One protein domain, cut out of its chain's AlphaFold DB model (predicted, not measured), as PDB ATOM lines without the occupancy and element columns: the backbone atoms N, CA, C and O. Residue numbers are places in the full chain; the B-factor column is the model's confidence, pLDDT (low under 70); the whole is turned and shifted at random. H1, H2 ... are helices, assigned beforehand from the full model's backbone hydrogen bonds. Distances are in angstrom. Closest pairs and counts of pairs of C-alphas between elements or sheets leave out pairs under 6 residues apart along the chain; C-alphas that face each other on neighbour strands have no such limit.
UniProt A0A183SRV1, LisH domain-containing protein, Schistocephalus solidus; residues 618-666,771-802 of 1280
ATOM      1  N   LEU A 618     -32.011  -2.731  29.853       55.66
ATOM      2  CA  LEU A 618     -33.154  -2.028  29.251       55.66
ATOM      3  C   LEU A 618     -33.060  -0.506  29.415       55.66
ATOM      4  O   LEU A 618     -33.506   0.239  28.547       55.66
ATOM      5  N   ASP A 619     -32.428  -0.022  30.481       53.78
ATOM      6  CA  ASP A 619     -32.230   1.409  30.701       53.78
ATOM      7  C   ASP A 619     -31.109   1.996  29.837       53.78
ATOM      8  O   ASP A 619     -31.120   3.189  29.547       53.78
ATOM      9  N   ARG A 620     -30.175   1.185  29.323       63.34
ATOM     10  CA  ARG A 620     -29.272   1.607  28.237       63.34
ATOM     11  C   ARG A 620     -30.046   1.773  26.923       63.34
ATOM     12  O   ARG A 620     -29.855   2.772  26.235       63.34
ATOM     13  N   VAL A 621     -30.979   0.859  26.631       63.38
ATOM     14  CA  VAL A 621     -31.886   0.932  25.466       63.38
ATOM     15  C   VAL A 621     -32.802   2.158  25.547       63.38
ATOM     16  O   VAL A 621     -32.854   2.953  24.611       63.38
ATOM     17  N   ARG A 622     -33.481   2.366  26.684       62.59
ATOM     18  CA  ARG A 622     -34.354   3.529  26.927       62.59
ATOM     19  C   ARG A 622     -33.590   4.842  26.765       62.59
ATOM     20  O   ARG A 622     -34.067   5.724  26.056       62.59
ATOM     21  N   ARG A 623     -32.391   4.953  27.352       75.19
ATOM     22  CA  ARG A 623     -31.530   6.138  27.200       75.19
ATOM     23  C   ARG A 623     -31.150   6.385  25.742       75.19
ATOM     24  O   ARG A 623     -31.351   7.496  25.271       75.19
ATOM     25  N   ALA A 624     -30.713   5.362  25.003       70.19
ATOM     26  CA  ALA A 624     -30.414   5.494  23.574       70.19
ATOM     27  C   ALA A 624     -31.630   5.973  22.753       70.19
ATOM     28  O   ALA A 624     -31.493   6.857  21.911       70.19
ATOM     29  N   VAL A 625     -32.835   5.461  23.039       71.88
ATOM     30  CA  VAL A 625     -34.083   5.886  22.372       71.88
ATOM     31  C   VAL A 625     -34.500   7.314  22.749       71.88
ATOM     32  O   VAL A 625     -35.092   8.002  21.917       71.88
ATOM     33  N   ILE A 626     -34.208   7.781  23.968       74.62
ATOM     34  CA  ILE A 626     -34.442   9.178  24.368       74.62
ATOM     35  C   ILE A 626     -33.450  10.100  23.651       74.62
ATOM     36  O   ILE A 626     -33.880  11.045  22.995       74.62
ATOM     37  N   VAL A 627     -32.153   9.781  23.703       81.56
ATOM     38  CA  VAL A 627     -31.067  10.523  23.039       81.56
ATOM     39  C   VAL A 627     -31.319  10.637  21.532       81.56
ATOM     40  O   VAL A 627     -31.258  11.728  20.985       81.56
ATOM     41  N   ALA A 628     -31.698   9.546  20.860       75.25
ATOM     42  CA  ALA A 628     -32.016   9.553  19.428       75.25
ATOM     43  C   ALA A 628     -33.296  10.338  19.064       75.25
ATOM     44  O   ALA A 628     -33.560  10.574  17.885       75.25
ATOM     45  N   LYS A 629     -34.111  10.726  20.054       75.31
ATOM     46  CA  LYS A 629     -35.318  11.549  19.878       75.31
ATOM     47  C   LYS A 629     -35.129  13.003  20.313       75.31
ATOM     48  O   LYS A 629     -36.034  13.802  20.061       75.31
ATOM     49  N   THR A 630     -34.014  13.368  20.950       82.19
ATOM     50  CA  THR A 630     -33.803  14.758  21.365       82.19
ATOM     51  C   THR A 630     -33.492  15.642  20.167       82.19
ATOM     52  O   THR A 630     -32.802  15.259  19.224       82.19
ATOM     53  N   ARG A 631     -34.030  16.863  20.194       80.25
ATOM     54  CA  ARG A 631     -33.640  17.927  19.268       80.25
ATOM     55  C   ARG A 631     -32.740  18.883  20.018       80.25
ATOM     56  O   ARG A 631     -33.219  19.688  20.813       80.25
ATOM     57  N   ILE A 632     -31.444  18.762  19.775       82.50
ATOM     58  CA  ILE A 632     -30.448  19.628  20.392       82.50
ATOM     59  C   ILE A 632     -30.516  21.006  19.738       82.50
ATOM     60  O   ILE A 632     -30.632  21.138  18.520       82.50
ATOM     61  N   GLN A 633     -30.475  22.031  20.578       82.94
ATOM     62  CA  GLN A 633     -30.348  23.433  20.202       82.94
ATOM     63  C   GLN A 633     -29.220  24.005  21.053       82.94
ATOM     64  O   GLN A 633     -29.146  23.695  22.239       82.94
ATOM     65  N   TRP A 634     -28.367  24.834  20.476       85.94
ATOM     66  CA  TRP A 634     -27.306  25.569  21.166       85.94
ATOM     67  C   TRP A 634     -27.400  27.037  20.766       85.94
ATOM     68  O   TRP A 634     -28.153  27.369  19.842       85.94
ATOM     69  N   ASP A 635     -26.683  27.919  21.459       83.38
ATOM     70  CA  ASP A 635     -26.648  29.313  21.037       83.38
ATOM     71  C   ASP A 635     -25.614  29.562  19.929       83.38
ATOM     72  O   ASP A 635     -24.525  28.984  19.895       83.38
ATOM     73  N   GLN A 636     -25.992  30.409  18.977       81.56
ATOM     74  CA  GLN A 636     -25.197  30.692  17.788       81.56
ATOM     75  C   GLN A 636     -24.244  31.874  18.022       81.56
ATOM     76  O   GLN A 636     -23.209  31.948  17.356       81.56
ATOM     77  N   GLU A 637     -24.535  32.737  19.004       83.06
ATOM     78  CA  GLU A 637     -23.625  33.802  19.444       83.06
ATOM     79  C   GLU A 637     -22.368  33.205  20.108       83.06
ATOM     80  O   GLU A 637     -21.253  33.533  19.702       83.06
ATOM     81  N   GLU A 638     -22.524  32.228  21.016       85.38
ATOM     82  CA  GLU A 638     -21.401  31.515  21.657       85.38
ATOM     83  C   GLU A 638     -20.473  30.837  20.633       85.38
ATOM     84  O   GLU A 638     -19.247  30.870  20.762       85.38
ATOM     85  N   LEU A 639     -21.039  30.238  19.576       86.56
ATOM     86  CA  LEU A 639     -20.259  29.593  18.516       86.56
ATOM     87  C   LEU A 639     -19.402  30.609  17.749       86.56
ATOM     88  O   LEU A 639     -18.237  30.342  17.452       86.56
ATOM     89  N   LEU A 640     -19.963  31.782  17.447       86.38
ATOM     90  CA  LEU A 640     -19.253  32.873  16.778       86.38
ATOM     91  C   LEU A 640     -18.179  33.488  17.687       86.38
ATOM     92  O   LEU A 640     -17.091  33.812  17.210       86.38
ATOM     93  N   GLU A 641     -18.421  33.564  18.994       85.88
ATOM     94  CA  GLU A 641     -17.445  34.015  19.990       85.88
ATOM     95  C   GLU A 641     -16.276  33.023  20.165       85.88
ATOM     96  O   GLU A 641     -15.115  33.425  20.289       85.88
ATOM     97  N   LEU A 642     -16.540  31.713  20.102       85.38
ATOM     98  CA  LEU A 642     -15.506  30.671  20.070       85.38
ATOM     99  C   LEU A 642     -14.681  30.718  18.772       85.38
ATOM    100  O   LEU A 642     -13.454  30.596  18.822       85.38
ATOM    101  N   ILE A 643     -15.318  30.959  17.620       87.12
ATOM    102  CA  ILE A 643     -14.620  31.189  16.341       87.12
ATOM    103  C   ILE A 643     -13.752  32.453  16.426       87.12
ATOM    104  O   ILE A 643     -12.590  32.418  16.022       87.12
ATOM    105  N   TRP A 644     -14.267  33.547  16.999       87.12
ATOM    106  CA  TRP A 644     -13.517  34.788  17.213       87.12
ATOM    107  C   TRP A 644     -12.258  34.554  18.061       87.12
ATOM    108  O   TRP A 644     -11.156  34.912  17.634       87.12
ATOM    109  N   ARG A 645     -12.389  33.865  19.207       85.81
ATOM    110  CA  ARG A 645     -11.248  33.475  20.058       85.81
ATOM    111  C   ARG A 645     -10.237  32.616  19.290       85.81
ATOM    112  O   ARG A 645      -9.033  32.834  19.410       85.81
ATOM    113  N   HIS A 646     -10.702  31.673  18.467       87.25
ATOM    114  CA  HIS A 646      -9.837  30.808  17.660       87.25
ATOM    115  C   HIS A 646      -9.068  31.571  16.566       87.25
ATOM    116  O   HIS A 646      -7.884  31.305  16.350       87.25
ATOM    117  N   LEU A 647      -9.712  32.532  15.894       86.62
ATOM    118  CA  LEU A 647      -9.068  33.410  14.910       86.62
ATOM    119  C   LEU A 647      -8.018  34.309  15.577       86.62
ATOM    120  O   LEU A 647      -6.891  34.396  15.088       86.62
ATOM    121  N   GLN A 648      -8.349  34.908  16.726       85.50
ATOM    122  CA  GLN A 648      -7.417  35.732  17.495       85.50
ATOM    123  C   GLN A 648      -6.201  34.925  17.982       85.50
ATOM    124  O   GLN A 648      -5.070  35.370  17.803       85.50
ATOM    125  N   ALA A 649      -6.409  33.714  18.512       86.38
ATOM    126  CA  ALA A 649      -5.332  32.818  18.946       86.38
ATOM    127  C   ALA A 649      -4.428  32.331  17.794       86.38
ATOM    128  O   ALA A 649      -3.281  31.953  18.026       86.38
ATOM    129  N   LYS A 650      -4.921  32.358  16.546       88.06
ATOM    130  CA  LYS A 650      -4.147  32.072  15.325       88.06
ATOM    131  C   LYS A 650      -3.503  33.310  14.684       88.06
ATOM    132  O   LYS A 650      -2.927  33.189  13.607       88.06
ATOM    133  N   GLY A 651      -3.599  34.487  15.307       85.12
ATOM    134  CA  GLY A 651      -3.043  35.737  14.773       85.12
ATOM    135  C   GLY A 651      -3.837  36.349  13.611       85.12
ATOM    136  O   GLY A 651      -3.373  37.293  12.977       85.12
ATOM    137  N   LEU A 652      -5.042  35.846  13.319       87.62
ATOM    138  CA  LEU A 652      -5.906  36.325  12.230       87.62
ATOM    139  C   LEU A 652      -6.746  37.528  12.694       87.62
ATOM    140  O   LEU A 652      -7.977  37.508  12.665       87.62
ATOM    141  N   HIS A 653      -6.057  38.566  13.173       86.88
ATOM    142  CA  HIS A 653      -6.658  39.694  13.888       86.88
ATOM    143  C   HIS A 653      -7.669  40.481  13.044       86.88
ATOM    144  O   HIS A 653      -8.751  40.781  13.544       86.88
ATOM    145  N   ASP A 654      -7.382  40.742  11.765       85.25
ATOM    146  CA  ASP A 654      -8.294  41.482  10.879       85.25
ATOM    147  C   ASP A 654      -9.600  40.715  10.617       85.25
ATOM    148  O   ASP A 654     -10.685  41.297  10.620       85.25
ATOM    149  N   ALA A 655      -9.513  39.389  10.460       86.06
ATOM    150  CA  ALA A 655     -10.675  38.518  10.285       86.06
ATOM    151  C   ALA A 655     -11.513  38.428  11.571       86.06
ATOM    152  O   ALA A 655     -12.740  38.486  11.513       86.06
ATOM    153  N   ALA A 656     -10.864  38.356  12.739       83.69
ATOM    154  CA  ALA A 656     -11.546  38.432  14.030       83.69
ATOM    155  C   ALA A 656     -12.238  39.799  14.225       83.69
ATOM    156  O   ALA A 656     -13.396  39.853  14.633       83.69
ATOM    157  N   ALA A 657     -11.576  40.904  13.869       82.06
ATOM    158  CA  ALA A 657     -12.129  42.256  13.954       82.06
ATOM    159  C   ALA A 657     -13.244  42.534  12.924       82.06
ATOM    160  O   ALA A 657     -14.079  43.411  13.150       82.06
ATOM    161  N   ALA A 658     -13.285  41.812  11.800       86.56
ATOM    162  CA  ALA A 658     -14.428  41.799  10.888       86.56
ATOM    163  C   ALA A 658     -15.611  41.033  11.491       86.56
ATOM    164  O   ALA A 658     -16.674  41.619  11.698       86.56
ATOM    165  N   LEU A 659     -15.389  39.778  11.889       86.00
ATOM    166  CA  LEU A 659     -16.420  38.910  12.461       86.00
ATOM    167  C   LEU A 659     -17.053  39.510  13.728       86.00
ATOM    168  O   LEU A 659     -18.267  39.446  13.885       86.00
ATOM    169  N   GLN A 660     -16.273  40.172  14.590       84.50
ATOM    170  CA  GLN A 660     -16.793  40.884  15.765       84.50
ATOM    171  C   GLN A 660     -17.784  41.999  15.397       84.50
ATOM    172  O   GLN A 660     -18.802  42.154  16.068       84.50
ATOM    173  N   ARG A 661     -17.494  42.780  14.345       84.06
ATOM    174  CA  ARG A 661     -18.355  43.883  13.883       84.06
ATOM    175  C   ARG A 661     -19.599  43.380  13.158       84.06
ATOM    176  O   ARG A 661     -20.656  43.977  13.304       84.06
ATOM    177  N   GLU A 662     -19.469  42.308  12.384       86.44
ATOM    178  CA  GLU A 662     -20.558  41.747  11.577       86.44
ATOM    179  C   GLU A 662     -21.541  40.922  12.417       86.44
ATOM    180  O   GLU A 662     -22.749  41.063  12.252       86.44
ATOM    181  N   ALA A 663     -21.044  40.129  13.373       80.12
ATOM    182  CA  ALA A 663     -21.868  39.392  14.335       80.12
ATOM    183  C   ALA A 663     -22.227  40.206  15.597       80.12
ATOM    184  O   ALA A 663     -22.945  39.705  16.458       80.12
ATOM    185  N   ASN A 664     -21.744  41.451  15.716       80.12
ATOM    186  CA  ASN A 664     -21.998  42.370  16.837       80.12
ATOM    187  C   ASN A 664     -21.714  41.756  18.231       80.12
ATOM    188  O   ASN A 664     -22.481  41.938  19.180       80.12
ATOM    189  N   LEU A 665     -20.618  40.994  18.340       75.38
ATOM    190  CA  LEU A 665     -20.297  40.190  19.525       75.38
ATOM    191  C   LEU A 665     -19.976  41.062  20.747       75.38
ATOM    192  O   LEU A 665     -19.035  41.864  20.736       75.38
ATOM    193  N   LYS A 666     -20.723  40.844  21.835       71.00
ATOM    194  CA  LYS A 666     -20.513  41.477  23.145       71.00
ATOM    195  C   LYS A 666     -19.401  40.761  23.906       71.00
ATOM    196  O   LYS A 666     -19.648  39.895  24.735       71.00
ATOM    197  N   ILE A 771     -21.467  19.227  13.039       85.50
ATOM    198  CA  ILE A 771     -20.345  18.859  13.912       85.50
ATOM    199  C   ILE A 771     -20.693  19.207  15.368       85.50
ATOM    200  O   ILE A 771     -20.577  18.340  16.235       85.50
ATOM    201  N   VAL A 772     -21.201  20.416  15.631       86.44
ATOM    202  CA  VAL A 772     -21.656  20.842  16.969       86.44
ATOM    203  C   VAL A 772     -22.844  20.001  17.461       86.44
ATOM    204  O   VAL A 772     -22.809  19.525  18.594       86.44
ATOM    205  N   GLU A 773     -23.832  19.721  16.605       85.12
ATOM    206  CA  GLU A 773     -24.938  18.784  16.871       85.12
ATOM    207  C   GLU A 773     -24.402  17.427  17.345       85.12
ATOM    208  O   GLU A 773     -24.789  16.951  18.409       85.12
ATOM    209  N   SER A 774     -23.470  16.825  16.597       83.06
ATOM    210  CA  SER A 774     -22.909  15.506  16.916       83.06
ATOM    211  C   SER A 774     -22.103  15.486  18.222       83.06
ATOM    212  O   SER A 774     -22.170  14.513  18.974       83.06
ATOM    213  N   PHE A 775     -21.390  16.573  18.533       86.06
ATOM    214  CA  PHE A 775     -20.614  16.717  19.764       86.06
ATOM    215  C   PHE A 775     -21.524  16.831  20.993       86.06
ATOM    216  O   PHE A 775     -21.341  16.110  21.976       86.06
ATOM    217  N   LEU A 776     -22.549  17.682  20.922       87.88
ATOM    218  CA  LEU A 776     -23.521  17.853  22.002       87.88
ATOM    219  C   LEU A 776     -24.417  16.615  22.168       87.88
ATOM    220  O   LEU A 776     -24.757  16.257  23.294       87.88
ATOM    221  N   LEU A 777     -24.731  15.904  21.078       86.12
ATOM    222  CA  LEU A 777     -25.419  14.611  21.124       86.12
ATOM    223  C   LEU A 777     -24.579  13.561  21.854       86.12
ATOM    224  O   LEU A 777     -25.118  12.792  22.649       86.12
ATOM    225  N   HIS A 778     -23.260  13.566  21.650       84.62
ATOM    226  CA  HIS A 778     -22.353  12.681  22.369       84.62
ATOM    227  C   HIS A 778     -22.275  13.019  23.871       84.62
ATOM    228  O   HIS A 778     -22.292  12.102  24.687       84.62
ATOM    229  N   GLN A 779     -22.280  14.301  24.260       85.69
ATOM    230  CA  GLN A 779     -22.388  14.694  25.676       85.69
ATOM    231  C   GLN A 779     -23.732  14.273  26.293       85.69
ATOM    232  O   GLN A 779     -23.778  13.692  27.376       85.69
ATOM    233  N   HIS A 780     -24.842  14.503  25.586       86.62
ATOM    234  CA  HIS A 780     -26.171  14.107  26.047       86.62
ATOM    235  C   HIS A 780     -26.305  12.577  26.187       86.62
ATOM    236  O   HIS A 780     -26.925  12.095  27.134       86.62
ATOM    237  N   ALA A 781     -25.648  11.801  25.318       84.50
ATOM    238  CA  ALA A 781     -25.563  10.341  25.421       84.50
ATOM    239  C   ALA A 781     -24.792   9.840  26.660       84.50
ATOM    240  O   ALA A 781     -25.014   8.709  27.093       84.50
ATOM    241  N   GLN A 782     -23.905  10.662  27.233       83.56
ATOM    242  CA  GLN A 782     -23.147  10.350  28.452       83.56
ATOM    243  C   GLN A 782     -23.893  10.729  29.746       83.56
ATOM    244  O   GLN A 782     -23.442  10.375  30.836       83.56
ATOM    245  N   CYS A 783     -25.037  11.418  29.665       82.94
ATOM    246  CA  CYS A 783     -25.829  11.761  30.847       82.94
ATOM    247  C   CYS A 783     -26.390  10.502  31.548       82.94
ATOM    248  O   CYS A 783     -26.829   9.564  30.872       82.94
ATOM    249  N   PRO A 784     -26.465  10.474  32.895       79.12
ATOM    250  CA  PRO A 784     -27.085   9.359  33.614       79.12
ATOM    251  C   PRO A 784     -28.591   9.270  33.323       79.12
ATOM    252  O   PRO A 784     -29.105   8.178  33.093       79.12
ATOM    253  N   TYR A 785     -29.265  10.423  33.237       78.56
ATOM    254  CA  TYR A 785     -30.705  10.556  32.999       78.56
ATOM    255  C   TYR A 785     -30.994  11.542  31.845       78.56
ATOM    256  O   TYR A 785     -31.380  12.682  32.098       78.56
ATOM    257  N   PRO A 786     -30.773  11.158  30.572       82.38
ATOM    258  CA  PRO A 786     -31.129  11.987  29.421       82.38
ATOM    259  C   PRO A 786     -32.642  12.239  29.365       82.38
ATOM    260  O   PRO A 786     -33.440  11.319  29.560       82.38
ATOM    261  N   VAL A 787     -33.039  13.479  29.068       82.06
ATOM    262  CA  VAL A 787     -34.446  13.911  28.967       82.06
ATOM    263  C   VAL A 787     -34.805  14.297  27.533       82.06
ATOM    264  O   VAL A 787     -34.026  14.949  26.850       82.06
ATOM    265  N   SER A 788     -36.001  13.922  27.066       81.31
ATOM    266  CA  SER A 788     -36.406  14.069  25.655       81.31
ATOM    267  C   SER A 788     -36.559  15.516  25.168       81.31
ATOM    268  O   SER A 788     -36.498  15.772  23.964       81.31
ATOM    269  N   VAL A 789     -36.764  16.454  26.095       79.25
ATOM    270  CA  VAL A 789     -36.877  17.893  25.841       79.25
ATOM    271  C   VAL A 789     -35.854  18.605  26.719       79.25
ATOM    272  O   VAL A 789     -36.008  18.660  27.938       79.25
ATOM    273  N   CYS A 790     -34.813  19.150  26.095       79.06
ATOM    274  CA  CYS A 790     -33.784  19.944  26.761       79.06
ATOM    275  C   CYS A 790     -33.978  21.448  26.487       79.06
ATOM    276  O   CYS A 790     -34.522  21.812  25.441       79.06
ATOM    277  N   PRO A 791     -33.494  22.333  27.381       78.69
ATOM    278  CA  PRO A 791     -33.238  23.732  27.038       78.69
ATOM    279  C   PRO A 791     -32.083  23.838  26.023       78.69
ATOM    280  O   PRO A 791     -31.470  22.832  25.655       78.69
ATOM    281  N   ARG A 792     -31.749  25.064  25.591       80.50
ATOM    282  CA  ARG A 792     -30.536  25.293  24.792       80.50
ATOM    283  C   ARG A 792     -29.289  24.864  25.573       80.50
ATOM    284  O   ARG A 792     -29.161  25.146  26.762       80.50
ATOM    285  N   PHE A 793     -28.386  24.189  24.880       85.81
ATOM    286  CA  PHE A 793     -27.074  23.780  25.355       85.81
ATOM    287  C   PHE A 793     -26.120  24.972  25.213       85.81
ATOM    288  O   PHE A 793     -26.065  25.577  24.143       85.81
ATOM    289  N   SER A 794     -25.361  25.288  26.262       83.50
ATOM    290  CA  SER A 794     -24.224  26.208  26.141       83.50
ATOM    291  C   SER A 794     -23.007  25.450  25.610       83.50
ATOM    292  O   SER A 794     -22.790  24.292  25.963       83.50
ATOM    293  N   LEU A 795     -22.202  26.103  24.779       83.38
ATOM    294  CA  LEU A 795     -20.920  25.601  24.284       83.38
ATOM    295  C   LEU A 795     -19.767  25.853  25.269       83.38
ATOM    296  O   LEU A 795     -18.688  25.286  25.097       83.38
ATOM    297  N   TYR A 796     -19.981  26.677  26.301       81.19
ATOM    298  CA  TYR A 796     -18.969  26.995  27.314       81.19
ATOM    299  C   TYR A 796     -18.837  25.937  28.415       81.19
ATOM    300  O   TYR A 796     -17.777  25.829  29.028       81.19
ATOM    301  N   HIS A 797     -19.883  25.144  28.656       80.88
ATOM    302  CA  HIS A 797     -19.943  24.183  29.757       80.88
ATOM    303  C   HIS A 797     -20.460  22.823  29.263       80.88
ATOM    304  O   HIS A 797     -21.385  22.792  28.452       80.88
ATOM    305  N   PRO A 798     -19.911  21.688  29.739       79.81
ATOM    306  CA  PRO A 798     -20.401  20.370  29.349       79.81
ATOM    307  C   PRO A 798     -21.838  20.156  29.842       79.81
ATOM    308  O   PRO A 798     -22.158  20.407  31.005       79.81
ATOM    309  N   HIS A 799     -22.709  19.669  28.963       82.19
ATOM    310  CA  HIS A 799     -24.110  19.436  29.291       82.19
ATOM    311  C   HIS A 799     -24.286  18.238  30.238       82.19
ATOM    312  O   HIS A 799     -23.909  17.112  29.912       82.19
ATOM    313  N   ARG A 800     -24.969  18.472  31.363       80.56
ATOM    314  CA  ARG A 800     -25.545  17.443  32.240       80.56
ATOM    315  C   ARG A 800     -27.051  17.683  32.331       80.56
ATOM    316  O   ARG A 800     -27.484  18.804  32.587       80.56
ATOM    317  N   CYS A 801     -27.853  16.645  32.103       83.00
ATOM    318  CA  CYS A 801     -29.301  16.729  32.311       83.00
ATOM    319  C   CYS A 801     -29.638  16.970  33.794       83.00
ATOM    320  O   CYS A 801     -28.898  16.487  34.656       83.00
ATOM    321  N   PRO A 802     -30.757  17.653  34.109       75.44
ATOM    322  CA  PRO A 802     -31.272  17.706  35.471       75.44
ATOM    323  C   PRO A 802     -31.517  16.288  35.980       75.44
ATOM    324  O   PRO A 802     -32.160  15.485  35.300       75.44
TER     325      PRO A 802
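Overview. This is residues 618 to 666 and 771 to 802 of the 1280 residues of the protein "LisH domain-containing protein" of Schistocephalus solidus (UniProt A0A183SRV1). The domain is a long rod with a helical part at each end: at one end H1 and H4 run in opposite directions and meet near their last residues, and at the other end H2 and H3 fold back on each other as a hairpin. Residues 628 to 635 run between the two parts, and residues 782 to 802, with no named element, make a wide loop on the side of H1 and H4. The printed part has 81 residues with four named helices, in the order H1, H2, H3, H4, and no named strand; the class is all helix, with 45 residues in named elements. The whole is loose, with a radius of gyration of the C-alphas of 16.2 A, and the C-alphas span 53 by 21 by 18 A.

Arrangement. H1, residues 618 to 627, touches H4, residues 771 to 781. Their closest C-alphas are those of Val 627 and Ala 781, 6.0 A apart. The two run opposite ways at a shallow tilt of 29 degrees, with their centres 15.7 A apart. H2, residues 636 to 649, and H3, residues 653 to 662, form a helical hairpin. They touch, with the C-alphas of Trp 644 and Ala 656 closest at 5.2 A. They run opposite ways at a shallow tilt of 18 degrees, and their centres are 10.1 A apart. H1 is apart from H2 and from H3, and H4 is apart from H2 and from H3. In H1, H2 and H4 every backbone O i to N i+4 pair is within hydrogen-bond range; in H3 it is 5 of 6.

Along the chain. H1 begins at Leu 618, with its C-alpha at (-33.154, -2.028, 29.251), and measures 14.2 A from first to last C-alpha. H2, from Gln 636 to Ala 649, is the longest helix at 14 residues and 20.0 A; C-alpha 636 is at (-25.197, 30.692, 17.788). H3, from His 653 to Glu 662, measures 14.2 A. H4, from Ile 771 to Ala 781, measures 15.2 A and ends with C-alpha 781 at (-25.563, 10.341, 25.421).

Size, cuts and confidence. The two C-alphas farthest apart are those of Leu 618 and Asp 654, at 53.4 A. Residues 667 to 770 are not printed, and C-alpha 666 and C-alpha 771 are 24.4 A apart across this cut, which falls in the link from H3 to H4. Of the links that are printed whole, H1 to H2 is short, with 8 residues, and H2 to H3 is tight, with 3. The mean pLDDT of the printed part is 81.3, and residues 618 to 622, in H1, are under 70.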